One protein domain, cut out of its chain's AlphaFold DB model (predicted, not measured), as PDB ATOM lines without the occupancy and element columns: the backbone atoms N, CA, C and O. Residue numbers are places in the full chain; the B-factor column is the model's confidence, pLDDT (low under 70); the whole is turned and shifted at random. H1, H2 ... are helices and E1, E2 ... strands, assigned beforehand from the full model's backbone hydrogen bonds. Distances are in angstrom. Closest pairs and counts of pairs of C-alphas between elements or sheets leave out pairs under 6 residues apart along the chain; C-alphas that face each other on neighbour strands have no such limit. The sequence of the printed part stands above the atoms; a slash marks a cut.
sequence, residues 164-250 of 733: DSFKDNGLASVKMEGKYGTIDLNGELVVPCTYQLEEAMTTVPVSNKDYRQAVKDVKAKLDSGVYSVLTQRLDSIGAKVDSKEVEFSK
ATOM      1  N   ASP A 164     351.206 265.707 396.968       94.19
ATOM      2  CA  ASP A 164     350.222 264.749 396.458       94.19
ATOM      3  C   ASP A 164     350.905 263.462 395.974       94.19
ATOM      4  O   ASP A 164     352.114 263.427 395.741       94.19
ATOM      5  N   SER A 165     350.124 262.396 395.809       95.25
ATOM      6  CA  SER A 165     350.624 261.152 395.209       95.25
ATOM      7  C   SER A 165     350.925 261.360 393.721       95.25
ATOM      8  O   SER A 165     350.289 262.189 393.064       95.25
ATOM      9  N   PHE A 166     351.861 260.583 393.169       95.44
ATOM     10  CA  PHE A 166     352.131 260.619 391.733       95.44
ATOM     11  C   PHE A 166     350.870 260.265 390.930       95.44
ATOM     12  O   PHE A 166     350.083 259.386 391.299       95.44
ATOM     13  N   LYS A 167     350.668 260.979 389.823       92.88
ATOM     14  CA  LYS A 167     349.605 260.742 388.836       92.88
ATOM     15  C   LYS A 167     350.146 259.861 387.703       92.88
ATOM     16  O   LYS A 167     351.354 259.773 387.520       92.88
ATOM     17  N   ASP A 168     349.263 259.284 386.890       90.25
ATOM     18  CA  ASP A 168     349.605 258.370 385.772       90.25
ATOM     19  C   ASP A 168     350.487 259.001 384.672       90.25
ATOM     20  O   ASP A 168     350.886 258.349 383.715       90.25
ATOM     21  N   ASN A 169     350.756 260.304 384.762       90.50
ATOM     22  CA  ASN A 169     351.681 261.031 383.898       90.50
ATOM     23  C   ASN A 169     353.096 261.164 384.498       90.50
ATOM     24  O   ASN A 169     353.903 261.903 383.941       90.50
ATOM     25  N   GLY A 170     353.383 260.512 385.631       92.31
ATOM     26  CA  GLY A 170     354.683 260.552 386.309       92.31
ATOM     27  C   GLY A 170     354.968 261.846 387.079       92.31
ATOM     28  O   GLY A 170     356.122 262.121 387.394       92.31
ATOM     29  N   LEU A 171     353.943 262.656 387.369       94.94
ATOM     30  CA  LEU A 171     354.085 263.939 388.066       94.94
ATOM     31  C   LEU A 171     353.400 263.937 389.434       94.94
ATOM     32  O   LEU A 171     352.305 263.389 389.585       94.94
ATOM     33  N   ALA A 172     354.001 264.637 390.398       95.75
ATOM     34  CA  ALA A 172     353.410 264.905 391.708       95.75
ATOM     35  C   ALA A 172     353.382 266.410 392.013       95.75
ATOM     36  O   ALA A 172     354.370 267.122 391.818       95.75
ATOM     37  N   SER A 173     352.242 266.895 392.510       95.50
ATOM     38  CA  SER A 173     352.103 268.268 393.000       95.50
ATOM     39  C   SER A 173     352.785 268.394 394.364       95.50
ATOM     40  O   SER A 173     352.572 267.561 395.244       95.50
ATOM     41  N   VAL A 174     353.550 269.460 394.574       96.44
ATOM     42  CA  VAL A 174     354.212 269.751 395.852       96.44
ATOM     43  C   VAL A 174     354.009 271.203 396.255       96.44
ATOM     44  O   VAL A 174     353.767 272.065 395.412       96.44
ATOM     45  N   LYS A 175     354.121 271.481 397.552       96.06
ATOM     46  CA  LYS A 175     354.069 272.828 398.115       96.06
ATOM     47  C   LYS A 175     355.358 273.147 398.854       96.06
ATOM     48  O   LYS A 175     355.802 272.358 399.685       96.06
ATOM     49  N   MET A 176     355.929 274.311 398.594       95.38
ATOM     50  CA  MET A 176     357.122 274.820 399.261       95.38
ATOM     51  C   MET A 176     356.992 276.337 399.399       95.38
ATOM     52  O   MET A 176     356.551 276.998 398.460       95.38
ATOM     53  N   GLU A 177     357.320 276.879 400.573       93.56
ATOM     54  CA  GLU A 177     357.223 278.318 400.870       93.56
ATOM     55  C   GLU A 177     355.825 278.896 400.587       93.56
ATOM     56  O   GLU A 177     355.660 279.959 399.984       93.56
ATOM     57  N   GLY A 178     354.774 278.167 400.970       93.38
ATOM     58  CA  GLY A 178     353.399 278.605 400.754       93.38
ATOM     59  C   GLY A 178     352.881 278.480 399.314       93.38
ATOM     60  O   GLY A 178     351.690 278.718 399.102       93.38
ATOM     61  N   LYS A 179     353.709 278.065 398.345       95.06
ATOM     62  CA  LYS A 179     353.369 278.016 396.913       95.06
ATOM     63  C   LYS A 179     353.479 276.608 396.331       95.06
ATOM     64  O   LYS A 179     354.257 275.787 396.803       95.06
ATOM     65  N   TYR A 180     352.694 276.335 395.298       94.00
ATOM     66  CA  TYR A 180     352.582 275.051 394.618       94.00
ATOM     67  C   TYR A 180     353.474 274.986 393.379       94.00
ATOM     68  O   TYR A 180     353.570 275.961 392.630       94.00
ATOM     69  N   GLY A 181     354.088 273.822 393.178       94.50
ATOM     70  CA  GLY A 181     354.884 273.425 392.019       94.50
ATOM     71  C   GLY A 181     354.696 271.935 391.719       94.50
ATOM     72  O   GLY A 181     353.869 271.265 392.341       94.50
ATOM     73  N   THR A 182     355.447 271.403 390.758       94.94
ATOM     74  CA  THR A 182     355.364 269.993 390.337       94.94
ATOM     75  C   THR A 182     356.752 269.382 390.229       94.94
ATOM     76  O   THR A 182     357.670 270.038 389.729       94.94
ATOM     77  N   ILE A 183     356.883 268.127 390.653       96.88
ATOM     78  CA  ILE A 183     358.102 267.328 390.511       96.88
ATOM     79  C   ILE A 183     357.902 266.113 389.601       96.88
ATOM     80  O   ILE A 183     356.770 265.646 389.436       96.88
ATOM     81  N   ASP A 184     358.999 265.607 389.040       96.25
ATOM     82  CA  ASP A 184     359.058 264.307 388.360       96.25
ATOM     83  C   ASP A 184     359.456 263.153 389.309       96.25
ATOM     84  O   ASP A 184     359.602 263.347 390.518       96.25
ATOM     85  N   LEU A 185     359.614 261.938 388.761       95.25
ATOM     86  CA  LEU A 185     359.957 260.723 389.518       95.25
ATOM     87  C   LEU A 185     361.337 260.779 390.198       95.25
ATOM     88  O   LEU A 185     361.546 260.087 391.191       95.25
ATOM     89  N   ASN A 186     362.260 261.615 389.712       94.44
ATOM     90  CA  ASN A 186     363.559 261.839 390.353       94.44
ATOM     91  C   ASN A 186     363.479 262.909 391.458       94.44
ATOM     92  O   ASN A 186     364.461 263.173 392.153       94.44
ATOM     93  N   GLY A 187     362.316 263.544 391.628       94.44
ATOM     94  CA  GLY A 187     362.114 264.646 392.561       94.44
ATOM     95  C   GLY A 187     362.620 265.993 392.045       94.44
ATOM     96  O   GLY A 187     362.759 266.928 392.845       94.44
ATOM     97  N   GLU A 188     362.894 266.115 390.744       95.06
ATOM     98  CA  GLU A 188     363.293 267.374 390.111       95.06
ATOM     99  C   GLU A 188     362.069 268.272 389.912       95.06
ATOM    100  O   GLU A 188     361.015 267.815 389.474       95.06
ATOM    101  N   LEU A 189     362.194 269.568 390.221       94.56
ATOM    102  CA  LEU A 189     361.126 270.542 389.978       94.56
ATOM    103  C   LEU A 189     360.990 270.807 388.475       94.56
ATOM    104  O   LEU A 189     361.785 271.540 387.894       94.56
ATOM    105  N   VAL A 190     359.941 270.257 387.868       94.25
ATOM    106  CA  VAL A 190     359.583 270.496 386.460       94.25
ATOM    107  C   VAL A 190     358.649 271.693 386.289       94.25
ATOM    108  O   VAL A 190     358.612 272.310 385.230       94.25
ATOM    109  N   VAL A 191     357.913 272.054 387.347       92.19
ATOM    110  CA  VAL A 191     357.182 273.322 387.444       92.19
ATOM    111  C   VAL A 191     357.559 273.978 388.774       92.19
ATOM    112  O   VAL A 191     357.356 273.362 389.825       92.19
ATOM    113  N   PRO A 192     358.108 275.205 388.770       91.56
ATOM    114  CA  PRO A 192     358.574 275.857 389.989       91.56
ATOM    115  C   PRO A 192     357.420 276.175 390.951       91.56
ATOM    116  O   PRO A 192     356.277 276.374 390.538       91.56
ATOM    117  N   CYS A 193     357.731 276.251 392.250       92.12
ATOM    118  CA  CYS A 193     356.756 276.542 393.305       92.12
ATOM    119  C   CYS A 193     356.362 278.031 393.324       92.12
ATOM    120  O   CYS A 193     356.769 278.785 394.205       92.12
ATOM    121  N   THR A 194     355.594 278.485 392.333       91.44
ATOM    122  CA  THR A 194     355.194 279.898 392.183       91.44
ATOM    123  C   THR A 194     353.689 280.133 392.314       91.44
ATOM    124  O   THR A 194     353.265 281.275 392.498       91.44
ATOM    125  N   TYR A 195     352.872 279.077 392.282       86.56
ATOM    126  CA  TYR A 195     351.412 279.178 392.237       86.56
ATOM    127  C   TYR A 195     350.795 279.223 393.640       86.56
ATOM    128  O   TYR A 195     351.206 278.492 394.530       86.56
ATOM    129  N   GLN A 196     349.772 280.051 393.865       87.69
ATOM    130  CA  GLN A 196     349.117 280.137 395.184       87.69
ATOM    131  C   GLN A 196     348.140 278.983 395.464       87.69
ATOM    132  O   GLN A 196     347.907 278.642 396.621       87.69
ATOM    133  N   LEU A 197     347.576 278.382 394.414       85.06
ATOM    134  CA  LEU A 197     346.612 277.283 394.485       85.06
ATOM    135  C   LEU A 197     347.061 276.153 393.556       85.06
ATOM    136  O   LEU A 197     347.527 276.423 392.447       85.06
ATOM    137  N   GLU A 198     346.880 274.900 393.976       84.31
ATOM    138  CA  GLU A 198     347.182 273.735 393.134       84.31
ATOM    139  C   GLU A 198     346.302 273.725 391.877       84.31
ATOM    140  O   GLU A 198     346.773 273.425 390.776       84.31
ATOM    141  N   GLU A 199     345.023 274.100 392.008       82.75
ATOM    142  CA  GLU A 199     344.106 274.139 390.875       82.75
ATOM    143  C   GLU A 199     344.551 275.158 389.825       82.75
ATOM    144  O   GLU A 199     344.443 274.882 388.636       82.75
ATOM    145  N   ALA A 200     345.134 276.292 390.227       77.69
ATOM    146  CA  ALA A 200     345.660 277.290 389.291       77.69
ATOM    147  C   ALA A 200     346.816 276.744 388.435       77.69
ATOM    148  O   ALA A 200     346.989 277.147 387.285       77.69
ATOM    149  N   MET A 201     347.588 275.799 388.975       80.94
ATOM    150  CA  MET A 201     348.660 275.129 388.246       80.94
ATOM    151  C   MET A 201     348.127 274.009 387.339       80.94
ATOM    152  O   MET A 201     348.628 273.847 386.227       80.94
ATOM    153  N   THR A 202     347.127 273.249 387.807       75.25
ATOM    154  CA  THR A 202     346.718 271.961 387.212       75.25
ATOM    155  C   THR A 202     345.420 271.988 386.398       75.25
ATOM    156  O   THR A 202     345.308 271.239 385.428       75.25
ATOM    157  N   THR A 203     344.420 272.791 386.780       68.06
ATOM    158  CA  THR A 203     343.041 272.706 386.248       68.06
ATOM    159  C   THR A 203     342.446 274.037 385.790       68.06
ATOM    160  O   THR A 203     341.631 274.049 384.868       68.06
ATOM    161  N   VAL A 204     342.846 275.157 386.388       54.28
ATOM    162  CA  VAL A 204     342.310 276.498 386.131       54.28
ATOM    163  C   VAL A 204     343.355 277.295 385.348       54.28
ATOM    164  O   VAL A 204     343.809 278.328 385.836       54.28
ATOM    165  N   PRO A 205     343.768 276.852 384.138       50.22
ATOM    166  CA  PRO A 205     342.854 276.352 383.104       50.22
ATOM    167  C   PRO A 205     343.437 275.136 382.350       50.22
ATOM    168  O   PRO A 205     344.574 274.727 382.554       50.22
ATOM    169  N   VAL A 206     342.743 274.648 381.327       51.62
ATOM    170  CA  VAL A 206     343.247 273.748 380.259       51.62
ATOM    171  C   VAL A 206     344.513 274.299 379.521       51.62
ATOM    172  O   VAL A 206     344.981 273.733 378.532       51.62
ATOM    173  N   SER A 207     345.112 275.405 379.988       50.12
ATOM    174  CA  SER A 207     346.112 276.223 379.304       50.12
ATOM    175  C   SER A 207     347.402 276.572 380.068       50.12
ATOM    176  O   SER A 207     348.217 277.261 379.450       50.12
ATOM    177  N   ASN A 208     347.691 276.085 381.291       73.81
ATOM    178  CA  ASN A 208     349.034 276.301 381.870       73.81
ATOM    179  C   ASN A 208     350.092 275.654 380.954       73.81
ATOM    180  O   ASN A 208     350.156 274.429 380.813       73.81
ATOM    181  N   LYS A 209     350.839 276.491 380.224       81.69
ATOM    182  CA  LYS A 209     351.782 276.051 379.192       81.69
ATOM    183  C   LYS A 209     352.910 275.252 379.828       81.69
ATOM    184  O   LYS A 209     353.253 274.207 379.291       81.69
ATOM    185  N   ASP A 210     353.379 275.697 380.985       84.69
ATOM    186  CA  ASP A 210     354.522 275.113 381.677       84.69
ATOM    187  C   ASP A 210     354.168 273.720 382.196       84.69
ATOM    188  O   ASP A 210     354.877 272.761 381.913       84.69
ATOM    189  N   TYR A 211     352.996 273.560 382.824       87.94
ATOM    190  CA  TYR A 211     352.531 272.239 383.257       87.94
ATOM    191  C   TYR A 211     352.269 271.294 382.073       87.94
ATOM    192  O   TYR A 211     352.662 270.132 382.110       87.94
ATOM    193  N   ARG A 212     351.647 271.765 380.981       87.44
ATOM    194  CA  ARG A 212     351.426 270.923 379.786       87.44
ATOM    195  C   ARG A 212     352.732 270.515 379.113       87.44
ATOM    196  O   ARG A 212     352.811 269.404 378.592       87.44
ATOM    197  N   GLN A 213     353.714 271.410 379.095       89.69
ATOM    198  CA  GLN A 213     355.038 271.113 378.574       89.69
ATOM    199  C   GLN A 213     355.729 270.082 379.470       89.69
ATOM    200  O   GLN A 213     356.121 269.040 378.962       89.69
ATOM    201  N   ALA A 214     355.708 270.274 380.792       90.56
ATOM    202  CA  ALA A 214     356.224 269.304 381.753       90.56
ATOM    203  C   ALA A 214     355.574 267.917 381.601       90.56
ATOM    204  O   ALA A 214     356.275 266.912 381.605       90.56
ATOM    205  N   VAL A 215     354.254 267.836 381.389       91.12
ATOM    206  CA  VAL A 215     353.563 266.561 381.110       91.12
ATOM    207  C   VAL A 215     354.095 265.894 379.842       91.12
ATOM    208  O   VAL A 215     354.307 264.684 379.839       91.12
ATOM    209  N   LYS A 216     354.300 266.652 378.757       91.94
ATOM    210  CA  LYS A 216     354.849 266.105 377.505       91.94
ATOM    211  C   LYS A 216     356.294 265.651 377.680       91.94
ATOM    212  O   LYS A 216     356.630 264.564 377.225       91.94
ATOM    213  N   ASP A 217     357.108 266.453 378.354       92.56
ATOM    214  CA  ASP A 217     358.532 266.191 378.551       92.56
ATOM    215  C   ASP A 217     358.742 264.980 379.460       92.56
ATOM    216  O   ASP A 217     359.500 264.077 379.121       92.56
ATOM    217  N   VAL A 218     358.019 264.902 380.582       92.94
ATOM    218  CA  VAL A 218     358.087 263.750 381.492       92.94
ATOM    219  C   VAL A 218     357.530 262.493 380.838       92.94
ATOM    220  O   VAL A 218     358.115 261.426 381.005       92.94
ATOM    221  N   LYS A 219     356.478 262.604 380.021       92.31
ATOM    222  CA  LYS A 219     355.997 261.471 379.228       92.31
ATOM    223  C   LYS A 219     357.037 261.001 378.207       92.31
ATOM    224  O   LYS A 219     357.294 259.811 378.125       92.31
ATOM    225  N   ALA A 220     357.698 261.914 377.497       92.25
ATOM    226  CA  ALA A 220     358.786 261.552 376.591       92.25
ATOM    227  C   ALA A 220     359.971 260.906 377.339       92.25
ATOM    228  O   ALA A 220     360.549 259.937 376.850       92.25
ATOM    229  N   LYS A 221     360.312 261.389 378.543       92.31
ATOM    230  CA  LYS A 221     361.320 260.771 379.424       92.31
ATOM    231  C   LYS A 221     360.903 259.357 379.871       92.31
ATOM    232  O   LYS A 221     361.749 258.467 379.907       92.31
ATOM    233  N   LEU A 222     359.621 259.137 380.177       88.62
ATOM    234  CA  LEU A 222     359.064 257.809 380.474       88.62
ATOM    235  C   LEU A 222     359.205 256.874 379.265       88.62
ATOM    236  O   LEU A 222     359.785 255.801 379.399       88.62
ATOM    237  N   ASP A 223     358.755 257.317 378.090       90.00
ATOM    238  CA  ASP A 223     358.758 256.518 376.856       90.00
ATOM    239  C   ASP A 223     360.183 256.202 376.358       90.00
ATOM    240  O   ASP A 223     360.427 255.148 375.777       90.00
ATOM    241  N   SER A 224     361.143 257.098 376.607       89.69
ATOM    242  CA  SER A 224     362.563 256.906 376.268       89.69
ATOM    243  C   SER A 224     363.357 256.122 377.318       89.69
ATOM    244  O   SER A 224     364.542 255.858 377.115       89.69
ATOM    245  N   GLY A 225     362.730 255.734 378.433       89.06
ATOM    246  CA  GLY A 225     363.374 254.939 379.475       89.06
ATOM    247  C   GLY A 225     364.357 255.714 380.355       89.06
ATOM    248  O   GLY A 225     365.185 255.091 381.017       89.06
ATOM    249  N   VAL A 226     364.267 257.047 380.433       91.88
ATOM    250  CA  VAL A 226     365.119 257.870 381.321       91.88
ATOM    251  C   VAL A 226     364.983 257.441 382.784       91.88
ATOM    252  O   VAL A 226     365.964 257.425 383.521       91.88
ATOM    253  N   TYR A 227     363.780 257.033 383.194       92.06
ATOM    254  CA  TYR A 227     363.512 256.551 384.551       92.06
ATOM    255  C   TYR A 227     363.726 255.041 384.724       92.06
ATOM    256  O   TYR A 227     363.509 254.542 385.820       92.06
ATOM    257  N   SER A 228     364.161 254.312 383.686       89.44
ATOM    258  CA  SER A 228     364.219 252.839 383.692       89.44
ATOM    259  C   SER A 228     365.038 252.268 384.847       89.44
ATOM    260  O   SER A 228     364.619 251.295 385.461       89.44
ATOM    261  N   VAL A 229     366.166 252.893 385.194       92.94
ATOM    262  CA  VAL A 229     367.005 252.470 386.326       92.94
ATOM    263  C   VAL A 229     366.249 252.591 387.653       92.94
ATOM    264  O   VAL A 229     366.292 251.681 388.481       92.94
ATOM    265  N   LEU A 230     365.536 253.704 387.856       92.12
ATOM    266  CA  LEU A 230     364.739 253.928 389.061       92.12
ATOM    267  C   LEU A 230     363.542 252.976 389.102       92.12
ATOM    268  O   LEU A 230     363.333 252.319 390.118       92.12
ATOM    269  N   THR A 231     362.783 252.868 388.010       91.56
ATOM    270  CA  THR A 231     361.592 252.015 387.964       91.56
ATOM    271  C   THR A 231     361.963 250.547 388.110       91.56
ATOM    272  O   THR A 231     361.359 249.884 388.931       91.56
ATOM    273  N   GLN A 232     363.028 250.053 387.464       92.56
ATOM    274  CA  GLN A 232     363.508 248.676 387.661       92.56
ATOM    275  C   GLN A 232     363.898 248.399 389.114       92.56
ATOM    276  O   GLN A 232     363.586 247.337 389.651       92.56
ATOM    277  N   ARG A 233     364.561 249.356 389.781       94.62
ATOM    278  CA  ARG A 233     364.861 249.236 391.211       94.62
ATOM    279  C   ARG A 233     363.571 249.147 392.029       94.62
ATOM    280  O   ARG A 233     363.470 248.262 392.874       94.62
ATOM    281  N   LEU A 234     362.604 250.030 391.793       92.56
ATOM    282  CA  LEU A 234     361.331 250.054 392.522       92.56
ATOM    283  C   LEU A 234     360.471 248.814 392.235       92.56
ATOM    284  O   LEU A 234     359.894 248.257 393.164       92.56
ATOM    285  N   ASP A 235     360.469 248.322 391.000       91.31
ATOM    286  CA  ASP A 235     359.807 247.084 390.587       91.31
ATOM    287  C   ASP A 235     360.450 245.876 391.273       91.31
ATOM    288  O   ASP A 235     359.742 245.024 391.802       91.31
ATOM    289  N   SER A 236     361.787 245.826 391.358       89.62
ATOM    290  CA  SER A 236     362.493 244.765 392.092       89.62
ATOM    291  C   SER A 236     362.167 244.776 393.586       89.62
ATOM    292  O   SER A 236     362.083 243.725 394.215       89.62
ATOM    293  N   ILE A 237     361.954 245.963 394.161       88.44
ATOM    294  CA  ILE A 237     361.511 246.114 395.546       88.44
ATOM    295  C   ILE A 237     360.062 245.643 395.688       88.44
ATOM    296  O   ILE A 237     359.759 244.898 396.615       88.44
ATOM    297  N   GLY A 238     359.183 246.028 394.760       86.19
ATOM    298  CA  GLY A 238     357.801 245.559 394.714       86.19
ATOM    299  C   GLY A 238     357.713 244.040 394.640       86.19
ATOM    300  O   GLY A 238     357.050 243.441 395.477       86.19
ATOM    301  N   ALA A 239     358.476 243.418 393.741       86.19
ATOM    302  CA  ALA A 239     358.535 241.968 393.601       86.19
ATOM    303  C   ALA A 239     358.954 241.270 394.905       86.19
ATOM    304  O   ALA A 239     358.344 240.273 395.271       86.19
ATOM    305  N   LYS A 240     359.932 241.819 395.641       84.94
ATOM    306  CA  LYS A 240     360.356 241.288 396.951       84.94
ATOM    307  C   LYS A 240     359.282 241.414 398.033       84.94
ATOM    308  O   LYS A 240     359.157 240.540 398.887       84.94
ATOM    309  N   VAL A 241     358.531 242.517 398.026       82.44
ATOM    310  CA  VAL A 241     357.401 242.723 398.946       82.44
ATOM    311  C   VAL A 241     356.277 241.736 398.631       82.44
ATOM    312  O   VAL A 241     355.720 241.132 399.548       82.44
ATOM    313  N   ASP A 242     355.987 241.528 397.348       80.62
ATOM    314  CA  ASP A 242     354.934 240.627 396.880       80.62
ATOM    315  C   ASP A 242     355.301 239.146 397.109       80.62
ATOM    316  O   ASP A 242     354.451 238.363 397.536       80.62
ATOM    317  N   SER A 243     356.573 238.763 396.921       77.50
ATOM    318  CA  SER A 243     357.069 237.400 397.172       77.50
ATOM    319  C   SER A 243     357.281 237.068 398.652       77.50
ATOM    320  O   SER A 243     357.625 235.933 398.980       77.50
ATOM    321  N   LYS A 244     357.038 238.025 399.560       69.69
ATOM    322  CA  LYS A 244     357.258 237.886 401.010       69.69
ATOM    323  C   LYS A 244     358.709 237.550 401.395       69.69
ATOM    324  O   LYS A 244     358.948 237.032 402.481       69.69
ATOM    325  N   GLU A 245     359.676 237.862 400.531       59.62
ATOM    326  CA  GLU A 245     361.112 237.617 400.754       59.62
ATOM    327  C   GLU A 245     361.755 238.585 401.758       59.62
ATOM    328  O   GLU A 245     362.906 238.404 402.155       59.62
ATOM    329  N   VAL A 246     361.040 239.636 402.155       60.09
ATOM    330  CA  VAL A 246     361.518 240.622 403.124       60.09
ATOM    331  C   VAL A 246     360.892 240.331 404.480       60.09
ATOM    332  O   VAL A 246     359.675 240.166 404.568       60.09
ATOM    333  N   GLU A 247     361.711 240.317 405.538       57.03
ATOM    334  CA  GLU A 247     361.210 240.364 406.914       57.03
ATOM    335  C   GLU A 247     360.270 241.566 407.046       57.03
ATOM    336  O   GLU A 247     360.690 242.725 406.971       57.03
ATOM    337  N   PHE A 248     358.974 241.282 407.173       62.28
ATOM    338  CA  PHE A 248     357.962 242.315 407.321       62.28
ATOM    339  C   PHE A 248     358.249 243.163 408.554       62.28
ATOM    340  O   PHE A 248     358.882 242.706 409.507       62.28
ATOM    341  N   SER A 249     357.805 244.419 408.498       61.19
ATOM    342  CA  SER A 249     358.213 245.447 409.448       61.19
ATOM    343  C   SER A 249     358.199 244.968 410.902       61.19
ATOM    344  O   SER A 249     357.213 244.398 411.369       61.19
ATOM    345  N   LYS A 250     359.303 245.209 411.625       62.94
ATOM    346  CA  LYS A 250     359.316 245.043 413.081       62.94
ATOM    347  C   LYS A 250     358.218 245.942 413.655       62.94
ATOM    348  O   LYS A 250     357.998 247.045 413.143       62.94
TER     349      LYS A 250
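AT A GLANCE: This is residues 164 to 250 of the 733 residues of an uncharacterized protein of Parabacteroides johnsonii CL02T12C29 (UniProt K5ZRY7). A small, strongly twisted three-stranded sheet has H1 and H2 over one face, in two layers, and H3 forms an arm beyond it, where residues 238 to 244 stick out. The printed part has 87 residues, with E1, E2, E3, H1, H2, H3 in order, class mixed. The antiparallel sheet E1 - E2 - E3 is a meander, each strand neighbouring the one before. The whole is loose, radius of gyration of the C-alphas 15.9 A, spans 46 by 33 by 18 A.

IN THESE COORDINATES: Find C-alpha 172 at (353.410, 264.905, 391.708), where E1, residues 172 to 176, begins. Then come E2, 179 to 183; E3, 189 to 195; H1, 198 to 202; H2, 209 to 223, 20.9 A; and H3, 228 to 242, 20.2 A, ending at (354.934, 240.627, 396.880).

HOW THE PARTS SIT: In hairpin E1 and E2, look at N 174 and O 181, 2.9 A; in hairpin E2 and E3, N 182 and O 191, 2.9 A. H2 is on the sheet over E3, height 9.4 A, closest C-alphas Val 190 and Ala 214, 5.9 A. H1, on the same face, is over E2, closest C-alphas Tyr 180 and Glu 198, 5.8 A. H3 is not on the sheet; H2 and H3 are close but not clearly touching, closest C-alphas Leu 222 and Ser 228, 7.9 A. In H1, H2 and H3 every O i to N i+4 pair is within hydrogen-bond range.

THE WHOLE: The farthest C-alphas, Ser 207 and Lys 250, are 47.8 A apart. The printed part has no cut and no long link. Confidence is under 70 at 203 to 207 and 244 to 250.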